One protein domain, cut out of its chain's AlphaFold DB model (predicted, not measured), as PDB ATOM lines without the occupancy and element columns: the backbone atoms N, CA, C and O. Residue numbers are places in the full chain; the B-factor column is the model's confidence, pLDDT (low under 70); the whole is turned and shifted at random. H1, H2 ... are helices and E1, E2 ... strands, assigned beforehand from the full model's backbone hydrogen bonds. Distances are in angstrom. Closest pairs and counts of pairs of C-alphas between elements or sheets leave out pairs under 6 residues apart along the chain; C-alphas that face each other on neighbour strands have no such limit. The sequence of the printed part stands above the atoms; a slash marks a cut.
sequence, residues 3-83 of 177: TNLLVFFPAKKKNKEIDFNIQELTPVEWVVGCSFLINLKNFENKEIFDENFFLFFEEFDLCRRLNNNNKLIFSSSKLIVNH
ATOM      1  N   THR A   3     154.607 121.837 161.036       40.06
ATOM      2  CA  THR A   3     155.264 122.815 160.181       40.06
ATOM      3  C   THR A   3     154.995 124.187 160.761       40.06
ATOM      4  O   THR A   3     153.844 124.526 161.043       40.06
ATOM      5  N   ASN A   4     156.068 124.933 160.993       39.44
ATOM      6  CA  ASN A   4     155.986 126.251 161.595       39.44
ATOM      7  C   ASN A   4     155.485 127.252 160.555       39.44
ATOM      8  O   ASN A   4     155.949 127.259 159.412       39.44
ATOM      9  N   LEU A   5     154.528 128.083 160.961       47.41
ATOM     10  CA  LEU A   5     153.956 129.123 160.119       47.41
ATOM     11  C   LEU A   5     154.975 130.237 159.880       47.41
ATOM     12  O   LEU A   5     155.628 130.710 160.816       47.41
ATOM     13  N   LEU A   6     155.068 130.675 158.628       52.09
ATOM     14  CA  LEU A   6     155.879 131.822 158.262       52.09
ATOM     15  C   LEU A   6     155.180 133.123 158.654       52.09
ATOM     16  O   LEU A   6     154.016 133.311 158.311       52.09
ATOM     17  N   VAL A   7     155.902 134.036 159.305       53.88
ATOM     18  CA  VAL A   7     155.431 135.397 159.598       53.88
ATOM     19  C   VAL A   7     156.379 136.405 158.959       53.88
ATOM     20  O   VAL A   7     157.588 136.366 159.183       53.88
ATOM     21  N   PHE A   8     155.830 137.314 158.155       53.41
ATOM     22  CA  PHE A   8     156.579 138.403 157.530       53.41
ATOM     23  C   PHE A   8     156.563 139.682 158.371       53.41
ATOM     24  O   PHE A   8     155.494 140.217 158.660       53.41
ATOM     25  N   PHE A   9     157.742 140.255 158.630       47.91
ATOM     26  CA  PHE A   9     157.885 141.622 159.145       47.91
ATOM     27  C   PHE A   9     158.639 142.519 158.150       47.91
ATOM     28  O   PHE A   9     159.401 142.021 157.317       47.91
ATOM     29  N   PRO A  10     158.379 143.842 158.164       36.19
ATOM     30  CA  PRO A  10     158.969 144.777 157.210       36.19
ATOM     31  C   PRO A  10     160.502 144.832 157.303       36.19
ATOM     32  O   PRO A  10     161.111 144.413 158.284       36.19
ATOM     33  N   ALA A  11     161.113 145.362 156.240       40.16
ATOM     34  CA  ALA A  11     162.561 145.500 156.092       40.16
ATOM     35  C   ALA A  11     163.211 146.242 157.269       40.16
ATOM     36  O   ALA A  11     162.612 147.146 157.856       40.16
ATOM     37  N   LYS A  12     164.482 145.913 157.523       39.12
ATOM     38  CA  LYS A  12     165.361 146.611 158.464       39.12
ATOM     39  C   LYS A  12     165.351 148.115 158.147       39.12
ATOM     40  O   LYS A  12     166.000 148.561 157.202       39.12
ATOM     41  N   LYS A  13     164.647 148.929 158.941       38.25
ATOM     42  CA  LYS A  13     165.006 150.348 159.042       38.25
ATOM     43  C   LYS A  13     166.390 150.355 159.684       38.25
ATOM     44  O   LYS A  13     166.523 149.950 160.838       38.25
ATOM     45  N   LYS A  14     167.420 150.758 158.930       39.59
ATOM     46  CA  LYS A  14     168.717 151.135 159.510       39.59
ATOM     47  C   LYS A  14     168.407 152.035 160.719       39.59
ATOM     48  O   LYS A  14     167.781 153.075 160.542       39.59
ATOM     49  N   ASN A  15     168.791 151.587 161.912       36.94
ATOM     50  CA  ASN A  15     168.754 152.315 163.191       36.94
ATOM     51  C   ASN A  15     167.488 152.254 164.065       36.94
ATOM     52  O   ASN A  15     167.321 153.125 164.915       36.94
ATOM     53  N   LYS A  16     166.638 151.228 163.968       39.53
ATOM     54  CA  LYS A  16     165.807 150.849 165.128       39.53
ATOM     55  C   LYS A  16     165.857 149.345 165.328       39.53
ATOM     56  O   LYS A  16     165.401 148.602 164.463       39.53
ATOM     57  N   GLU A  17     166.420 148.916 166.455       43.28
ATOM     58  CA  GLU A  17     166.096 147.617 167.036       43.28
ATOM     59  C   GLU A  17     164.580 147.592 167.193       43.28
ATOM     60  O   GLU A  17     164.000 148.335 167.985       43.28
ATOM     61  N   ILE A  18     163.912 146.854 166.310       47.66
ATOM     62  CA  ILE A  18     162.492 146.605 166.469       47.66
ATOM     63  C   ILE A  18     162.426 145.513 167.522       47.66
ATOM     64  O   ILE A  18     162.632 144.339 167.211       47.66
ATOM     65  N   ASP A  19     162.192 145.932 168.760       43.41
ATOM     66  CA  ASP A  19     161.852 145.060 169.875       43.41
ATOM     67  C   ASP A  19     160.436 144.530 169.624       43.41
ATOM     68  O   ASP A  19     159.430 145.023 170.135       43.41
ATOM     69  N   PHE A  20     160.321 143.580 168.694       54.62
ATOM     70  CA  PHE A  20     159.172 142.695 168.738       54.62
ATOM     71  C   PHE A  20     159.299 141.950 170.079       54.62
ATOM     72  O   PHE A  20     160.403 141.641 170.523       54.62
ATOM     73  N   ASN A  21     158.195 141.630 170.742       49.72
ATOM     74  CA  ASN A  21     158.245 140.713 171.878       49.72
ATOM     75  C   ASN A  21     158.541 139.299 171.297       49.72
ATOM     76  O   ASN A  21     157.627 138.533 171.006       49.72
ATOM     77  N   ILE A  22     159.821 139.038 170.958       54.34
ATOM     78  CA  ILE A  22     160.357 138.015 170.012       54.34
ATOM     79  C   ILE A  22     160.508 136.639 170.648       54.34
ATOM     80  O   ILE A  22     161.010 135.726 170.003       54.34
ATOM     81  N   GLN A  23     160.059 136.417 171.883       58.25
ATOM     82  CA  GLN A  23     160.313 135.136 172.557       58.25
ATOM     83  C   GLN A  23     159.759 133.909 171.795       58.25
ATOM     84  O   GLN A  23     160.151 132.781 172.076       58.25
ATOM     85  N   GLU A  24     158.900 134.110 170.789       76.38
ATOM     86  CA  GLU A  24     158.171 133.052 170.078       76.38
ATOM     87  C   GLU A  24     158.353 133.060 168.553       76.38
ATOM     88  O   GLU A  24     157.722 132.262 167.852       76.38
ATOM     89  N   LEU A  25     159.193 133.959 168.028       81.88
ATOM     90  CA  LEU A  25     159.510 134.065 166.605       81.88
ATOM     91  C   LEU A  25     161.008 133.895 166.392       81.88
ATOM     92  O   LEU A  25     161.815 134.682 166.871       81.88
ATOM     93  N   THR A  26     161.387 132.890 165.617       85.25
ATOM     94  CA  THR A  26     162.786 132.620 165.298       85.25
ATOM     95  C   THR A  26     163.076 133.085 163.873       85.25
ATOM     96  O   THR A  26     162.368 132.651 162.958       85.25
ATOM     97  N   PRO A  27     164.079 133.956 163.649       86.50
ATOM     98  CA  PRO A  27     164.509 134.301 162.300       86.50
ATOM     99  C   PRO A  27     165.095 133.064 161.614       86.50
ATOM    100  O   PRO A  27     165.865 132.317 162.214       86.50
ATOM    101  N   VAL A  28     164.725 132.843 160.356       87.06
ATOM    102  CA  VAL A  28     165.166 131.690 159.560       87.06
ATOM    103  C   VAL A  28     165.474 132.121 158.132       87.06
ATOM    104  O   VAL A  28     164.956 133.123 157.652       87.06
ATOM    105  N   GLU A  29     166.301 131.353 157.427       88.00
ATOM    106  CA  GLU A  29     166.605 131.628 156.015       88.00
ATOM    107  C   GLU A  29     165.493 131.157 155.073       88.00
ATOM    108  O   GLU A  29     165.301 131.719 153.995       88.00
ATOM    109  N   TRP A  30     164.768 130.107 155.455       88.25
ATOM    110  CA  TRP A  30     163.699 129.517 154.659       88.25
ATOM    111  C   TRP A  30     162.697 128.785 155.557       88.25
ATOM    112  O   TRP A  30     162.980 128.468 156.713       88.25
ATOM    113  N   VAL A  31     161.521 128.505 155.001       84.62
ATOM    114  CA  VAL A  31     160.455 127.720 155.636       84.62
ATOM    115  C   VAL A  31     159.913 126.686 154.656       84.62
ATOM    116  O   VAL A  31     160.046 126.831 153.441       84.62
ATOM    117  N   VAL A  32     159.240 125.665 155.174       81.00
ATOM    118  CA  VAL A  32     158.520 124.697 154.341       81.00
ATOM    119  C   VAL A  32     157.208 125.314 153.850       81.00
ATOM    120  O   VAL A  32     156.415 125.806 154.653       81.00
ATOM    121  N   GLY A  33     156.944 125.229 152.544       74.81
ATOM    122  CA  GLY A  33     155.847 125.932 151.877       74.81
ATOM    123  C   GLY A  33     154.433 125.388 152.067       74.81
ATOM    124  O   GLY A  33     153.638 125.403 151.138       74.81
ATOM    125  N   CYS A  34     154.093 124.902 153.260       77.06
ATOM    126  CA  CYS A  34     152.749 124.387 153.538       77.06
ATOM    127  C   CYS A  34     151.760 125.456 154.034       77.06
ATOM    128  O   CYS A  34     150.554 125.266 153.899       77.06
ATOM    129  N   SER A  35     152.245 126.544 154.647       81.81
ATOM    130  CA  SER A  35     151.412 127.626 155.177       81.81
ATOM    131  C   SER A  35     152.236 128.890 155.431       81.81
ATOM    132  O   SER A  35     153.351 128.820 155.952       81.81
ATOM    133  N   PHE A  36     151.674 130.050 155.088       83.00
ATOM    134  CA  PHE A  36     152.335 131.353 155.173       83.00
ATOM    135  C   PHE A  36     151.379 132.437 155.677       83.00
ATOM    136  O   PHE A  36     150.222 132.485 155.262       83.00
ATOM    137  N   LEU A  37     151.887 133.373 156.481       85.62
ATOM    138  CA  LEU A  37     151.255 134.666 156.746       85.62
ATOM    139  C   LEU A  37     152.084 135.782 156.119       85.62
ATOM    140  O   LEU A  37     153.204 136.067 156.548       85.62
ATOM    141  N   ILE A  38     151.506 136.431 155.106       83.38
ATOM    142  CA  ILE A  38     152.186 137.426 154.277       83.38
ATOM    143  C   ILE A  38     151.585 138.809 154.453       83.38
ATOM    144  O   ILE A  38     150.406 139.036 154.192       83.38
ATOM    145  N   ASN A  39     152.429 139.766 154.845       83.38
ATOM    146  CA  ASN A  39     152.064 141.171 154.818       83.38
ATOM    147  C   ASN A  39     152.131 141.693 153.375       83.38
ATOM    148  O   ASN A  39     153.187 142.114 152.900       83.38
ATOM    149  N   LEU A  40     150.984 141.681 152.695       84.50
ATOM    150  CA  LEU A  40     150.849 142.090 151.294       84.50
ATOM    151  C   LEU A  40     151.260 143.543 151.031       84.50
ATOM    152  O   LEU A  40     151.664 143.859 149.917       84.50
ATOM    153  N   LYS A  41     151.229 144.425 152.042       83.69
ATOM    154  CA  LYS A  41     151.677 145.821 151.888       83.69
ATOM    155  C   LYS A  41     153.165 145.932 151.543       83.69
ATOM    156  O   LYS A  41     153.593 146.965 151.049       83.69
ATOM    157  N   ASN A  42     153.949 144.882 151.796       78.25
ATOM    158  CA  ASN A  42     155.371 144.834 151.461       78.25
ATOM    159  C   ASN A  42     155.651 144.428 149.999       78.25
ATOM    160  O   ASN A  42     156.822 144.367 149.626       78.25
ATOM    161  N   PHE A  43     154.621 144.132 149.199       83.19
ATOM    162  CA  PHE A  43     154.741 143.685 147.809       83.19
ATOM    163  C   PHE A  43     154.033 144.685 146.886       83.19
ATOM    164  O   PHE A  43     152.811 144.661 146.770       83.19
ATOM    165  N   GLU A  44     154.803 145.557 146.226       76.62
ATOM    166  CA  GLU A  44     154.287 146.679 145.418       76.62
ATOM    167  C   GLU A  44     153.332 146.224 144.304       76.62
ATOM    168  O   GLU A  44     152.227 146.751 144.186       76.62
ATOM    169  N   ASN A  45     153.695 145.168 143.570       80.19
ATOM    170  CA  ASN A  45     152.875 144.622 142.480       80.19
ATOM    171  C   ASN A  45     151.996 143.439 142.916       80.19
ATOM    172  O   ASN A  45     151.371 142.798 142.080       80.19
ATOM    173  N   LYS A  46     151.975 143.099 144.215       77.19
ATOM    174  CA  LYS A  46     151.328 141.889 144.772       77.19
ATOM    175  C   LYS A  46     151.765 140.556 144.133       77.19
ATOM    176  O   LYS A  46     151.193 139.516 144.450       77.19
ATOM    177  N   GLU A  47     152.803 140.559 143.300       84.31
ATOM    178  CA  GLU A  47     153.440 139.361 142.756       84.31
ATOM    179  C   GLU A  47     154.281 138.687 143.846       84.31
ATOM    180  O   GLU A  47     155.421 139.066 144.134       84.31
ATOM    181  N   ILE A  48     153.683 137.701 144.512       89.56
ATOM    182  CA  ILE A  48     154.335 136.979 145.607       89.56
ATOM    183  C   ILE A  48     155.198 135.854 145.047       89.56
ATOM    184  O   ILE A  48     156.379 135.788 145.373       89.56
ATOM    185  N   PHE A  49     154.637 134.987 144.205       92.81
ATOM    186  CA  PHE A  49     155.312 133.807 143.659       92.81
ATOM    187  C   PHE A  49     155.658 133.996 142.181       92.81
ATOM    188  O   PHE A  49     154.993 134.740 141.471       92.81
ATOM    189  N   ASP A  50     156.708 133.314 141.723       95.00
ATOM    190  CA  ASP A  50     157.061 133.264 140.304       95.00
ATOM    191  C   ASP A  50     156.196 132.214 139.590       95.00
ATOM    192  O   ASP A  50     156.332 131.016 139.839       95.00
ATOM    193  N   GLU A  51     155.333 132.674 138.684       95.06
ATOM    194  CA  GLU A  51     154.359 131.855 137.944       95.06
ATOM    195  C   GLU A  51     154.990 130.808 137.010       95.06
ATOM    196  O   GLU A  51     154.305 129.918 136.502       95.06
ATOM    197  N   ASN A  52     156.304 130.872 136.771       96.75
ATOM    198  CA  ASN A  52     156.999 129.825 136.024       96.75
ATOM    199  C   ASN A  52     157.089 128.510 136.813       96.75
ATOM    200  O   ASN A  52     157.201 127.440 136.202       96.75
ATOM    201  N   PHE A  53     157.035 128.565 138.148       96.75
ATOM    202  CA  PHE A  53     156.906 127.371 138.976       96.75
ATOM    203  C   PHE A  53     155.453 126.892 138.968       96.75
ATOM    204  O   PHE A  53     154.541 127.614 139.354       96.75
ATOM    205  N   PHE A  54     155.241 125.641 138.555       95.62
ATOM    206  CA  PHE A  54     153.942 124.976 138.711       95.62
ATOM    207  C   PHE A  54     153.859 124.181 140.021       95.62
ATOM    208  O   PHE A  54     152.833 124.199 140.690       95.62
ATOM    209  N   LEU A  55     154.932 123.465 140.374       93.56
ATOM    210  CA  LEU A  55     155.062 122.701 141.615       93.56
ATOM    211  C   LEU A  55     156.518 122.711 142.082       93.56
ATOM    212  O   LEU A  55     157.416 122.448 141.272       93.56
ATOM    213  N   PHE A  56     156.706 122.859 143.393       94.94
ATOM    214  CA  PHE A  56     157.982 122.855 144.110       94.94
ATOM    215  C   PHE A  56     158.875 124.058 143.813       94.94
ATOM    216  O   PHE A  56     158.989 124.504 142.672       94.94
ATOM    217  N   PHE A  57     159.649 124.444 144.827       96.31
ATOM    218  CA  PHE A  57     160.667 125.496 144.772       96.31
ATOM    219  C   PHE A  57     160.117 126.919 144.641       96.31
ATOM    220  O   PHE A  57     160.913 127.856 144.715       96.31
ATOM    221  N   GLU A  58     158.801 127.115 144.544       95.50
ATOM    222  CA  GLU A  58     158.184 128.439 144.611       95.50
ATOM    223  C   GLU A  58     158.417 129.105 145.975       95.50
ATOM    224  O   GLU A  58     158.671 130.310 146.050       95.50
ATOM    225  N   GLU A  59     158.412 128.318 147.056       93.12
ATOM    226  CA  GLU A  59     158.676 128.805 148.406       93.12
ATOM    227  C   GLU A  59     160.149 129.144 148.616       93.12
ATOM    228  O   GLU A  59     160.480 130.168 149.218       93.12
ATOM    229  N   PHE A  60     161.040 128.309 148.079       94.69
ATOM    230  CA  PHE A  60     162.478 128.537 148.142       94.69
ATOM    231  C   PHE A  60     162.859 129.774 147.326       94.69
ATOM    232  O   PHE A  60     163.680 130.578 147.772       94.69
ATOM    233  N   ASP A  61     162.239 129.963 146.156       96.19
ATOM    234  CA  ASP A  61     162.400 131.164 145.340       96.19
ATOM    235  C   ASP A  61     161.968 132.424 146.088       96.19
ATOM    236  O   ASP A  61     162.724 133.398 146.137       96.19
ATOM    237  N   LEU A  62     160.777 132.391 146.694       93.44
ATOM    238  CA  LEU A  62     160.262 133.485 147.504       93.44
ATOM    239  C   LEU A  62     161.240 133.825 148.637       93.44
ATOM    240  O   LEU A  62     161.697 134.967 148.714       93.44
ATOM    241  N   CYS A  63     161.622 132.844 149.460       92.75
ATOM    242  CA  CYS A  63     162.529 133.060 150.592       92.75
ATOM    243  C   CYS A  63     163.876 133.647 150.146       92.75
ATOM    244  O   CYS A  63     164.351 134.628 150.721       92.75
ATOM    245  N   ARG A  64     164.466 133.122 149.065       94.31
ATOM    246  CA  ARG A  64     165.750 133.618 148.554       94.31
ATOM    247  C   ARG A  64     165.654 135.049 148.024       94.31
ATOM    248  O   ARG A  64     166.523 135.861 148.333       94.31
ATOM    249  N   ARG A  65     164.585 135.403 147.295       92.75
ATOM    250  CA  ARG A  65     164.347 136.794 146.857       92.75
ATOM    251  C   ARG A  65     164.201 137.753 148.034       92.75
ATOM    252  O   ARG A  65     164.692 138.877 147.974       92.75
ATOM    253  N   LEU A  66     163.528 137.328 149.096       90.31
ATOM    254  CA  LEU A  66     163.315 138.145 150.287       90.31
ATOM    255  C   LEU A  66     164.612 138.379 151.060       90.31
ATOM    256  O   LEU A  66     164.913 139.530 151.375       90.31
ATOM    257  N   ASN A  67     165.406 137.329 151.275       89.88
ATOM    258  CA  ASN A  67     166.721 137.438 151.910       89.88
ATOM    259  C   ASN A  67     167.648 138.365 151.111       89.88
ATOM    260  O   ASN A  67     168.243 139.276 151.682       89.88
ATOM    261  N   ASN A  68     167.694 138.213 149.781       91.62
ATOM    262  CA  ASN A  68     168.489 139.083 148.906       91.62
ATOM    263  C   ASN A  68     168.043 140.557 148.968       91.62
ATOM    264  O   ASN A  68     168.854 141.459 148.773       91.62
ATOM    265  N   ASN A  69     166.770 140.808 149.282       88.38
ATOM    266  CA  ASN A  69     166.200 142.144 149.470       88.38
ATOM    267  C   ASN A  69     166.207 142.611 150.940       88.38
ATOM    268  O   ASN A  69     165.482 143.545 151.293       88.38
ATOM    269  N   ASN A  70     167.005 141.972 151.806       87.38
ATOM    270  CA  ASN A  70     167.131 142.288 153.234       87.38
ATOM    271  C   ASN A  70     165.784 142.295 153.988       87.38
ATOM    272  O   ASN A  70     165.578 143.073 154.930       87.38
ATOM    273  N   LYS A  71     164.836 141.460 153.550       85.62
ATOM    274  CA  LYS A  71     163.574 141.200 154.251       85.62
ATOM    275  C   LYS A  71     163.781 140.058 155.243       85.62
ATOM    276  O   LYS A  71     164.637 139.204 155.040       85.62
ATOM    277  N   LEU A  72     162.995 140.058 156.314       84.12
ATOM    278  CA  LEU A  72     163.101 139.064 157.375       84.12
ATOM    279  C   LEU A  72     162.027 137.991 157.220       84.12
ATOM    280  O   LEU A  72     160.869 138.291 156.916       84.12
ATOM    281  N   ILE A  73     162.434 136.751 157.469       87.69
ATOM    282  CA  ILE A  73     161.576 135.575 157.475       87.69
ATOM    283  C   ILE A  73     161.618 134.982 158.880       87.69
ATOM    284  O   ILE A  73     162.695 134.795 159.446       87.69
ATOM    285  N   PHE A  74     160.446 134.682 159.433       87.19
ATOM    286  CA  PHE A  74     160.326 134.119 160.772       87.19
ATOM    287  C   PHE A  74     159.505 132.843 160.773       87.19
ATOM    288  O   PHE A  74     158.554 132.701 160.009       87.19
ATOM    289  N   SER A  75     159.855 131.960 161.698       85.56
ATOM    290  CA  SER A  75     159.109 130.767 162.073       85.56
ATOM    291  C   SER A  75     158.575 130.953 163.493       85.56
ATOM    292  O   SER A  75     159.323 131.385 164.367       85.56
ATOM    293  N   SER A  76     157.314 130.596 163.749       83.88
ATOM    294  CA  SER A  76     156.745 130.633 165.102       83.88
ATOM    295  C   SER A  76     156.631 129.245 165.726       83.88
ATOM    296  O   SER A  76     156.189 128.307 165.065       83.88
ATOM    297  N   SER A  77     156.954 129.135 167.016       80.75
ATOM    298  CA  SER A  77     156.713 127.925 167.816       80.75
ATOM    299  C   SER A  77     155.267 127.795 168.315       80.75
ATOM    300  O   SER A  77     154.862 126.708 168.722       80.75
ATOM    301  N   LYS A  78     154.470 128.873 168.269       81.75
ATOM    302  CA  LYS A  78     153.053 128.868 168.679       81.75
ATOM    303  C   LYS A  78     152.077 128.682 167.526       81.75
ATOM    304  O   LYS A  78     150.984 128.155 167.718       81.75
ATOM    305  N   LEU A  79     152.451 129.120 166.328       78.81
ATOM    306  CA  LEU A  79     151.601 129.016 165.145       78.81
ATOM    307  C   LEU A  79     151.868 127.679 164.445       78.81
ATOM    308  O   LEU A  79     152.645 127.588 163.493       78.81
ATOM    309  N   ILE A  80     151.234 126.632 164.972       79.06
ATOM    310  CA  ILE A  80     151.429 125.248 164.539       79.06
ATOM    311  C   ILE A  80     150.371 124.875 163.503       79.06
ATOM    312  O   ILE A  80     149.171 124.914 163.777       79.06
ATOM    313  N   VAL A  81     150.824 124.442 162.325       78.69
ATOM    314  CA  VAL A  81     149.952 123.895 161.281       78.69
ATOM    315  C   VAL A  81     150.206 122.398 161.125       78.69
ATOM    316  O   VAL A  81     151.324 121.950 160.845       78.69
ATOM    317  N   ASN A  82     149.136 121.614 161.266       79.69
ATOM    318  CA  ASN A  82     149.164 120.173 161.049       79.69
ATOM    319  C   ASN A  82     148.998 119.862 159.560       79.69
ATOM    320  O   ASN A  82     147.885 119.822 159.037       79.69
ATOM    321  N   HIS A  83     150.112 119.608 158.876       77.62
ATOM    322  CA  HIS A  83     150.087 119.244 157.466       77.62
ATOM    323  C   HIS A  83     149.879 117.732 157.288       77.62
ATOM    324  O   HIS A  83     150.740 116.906 157.621       77.62
TER     325      HIS A  83
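Overview. This is residues 3 to 83 of the 177 residues of an uncharacterized protein of Candidatus Pelagibacter sp (UniProt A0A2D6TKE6). With little regular structure, this domain is a small, strongly twisted antiparallel sheet, order E1, E3, E2, grazed by one helix, H1, while long loops, residues 10 to 24 and 28 to 57, have no named element. The printed part has 81 residues, with E1, E2, H1 and E3 along the chain; the class is mixed, and named elements hold 32 residues. It is compact, radius of gyration of the C-alphas 13.1 A, spanning 38 by 31 by 19 A.

Arrangement. E3, residues 72 to 82, is the inner strand and bends by 81 degrees at residue 78. E1, residues 3 to 9, is its antiparallel neighbour; N 7 and O 74, 3.1 A apart, are within hydrogen-bond range. E2, residues 25 to 27, is its other antiparallel neighbour, with N 26 and O 75 within hydrogen-bond range at 2.8 A. H1, residues 58 to 68, only grazes the sheet, with residues 63 to 67; every O i to N i+4 pair in H1 is within hydrogen-bond range.

Along the chain. E1, 19.0 A long, begins at C-alpha 3 (155.264, 122.815, 160.181). E3, 23.8 A, ends at C-alpha 82 (149.164, 120.173, 161.049).

Size, cuts and confidence. The printed part has no cut. The links E1 to E2 and E2 to H1 are long. Residues 3 to 23 have pLDDT under 70.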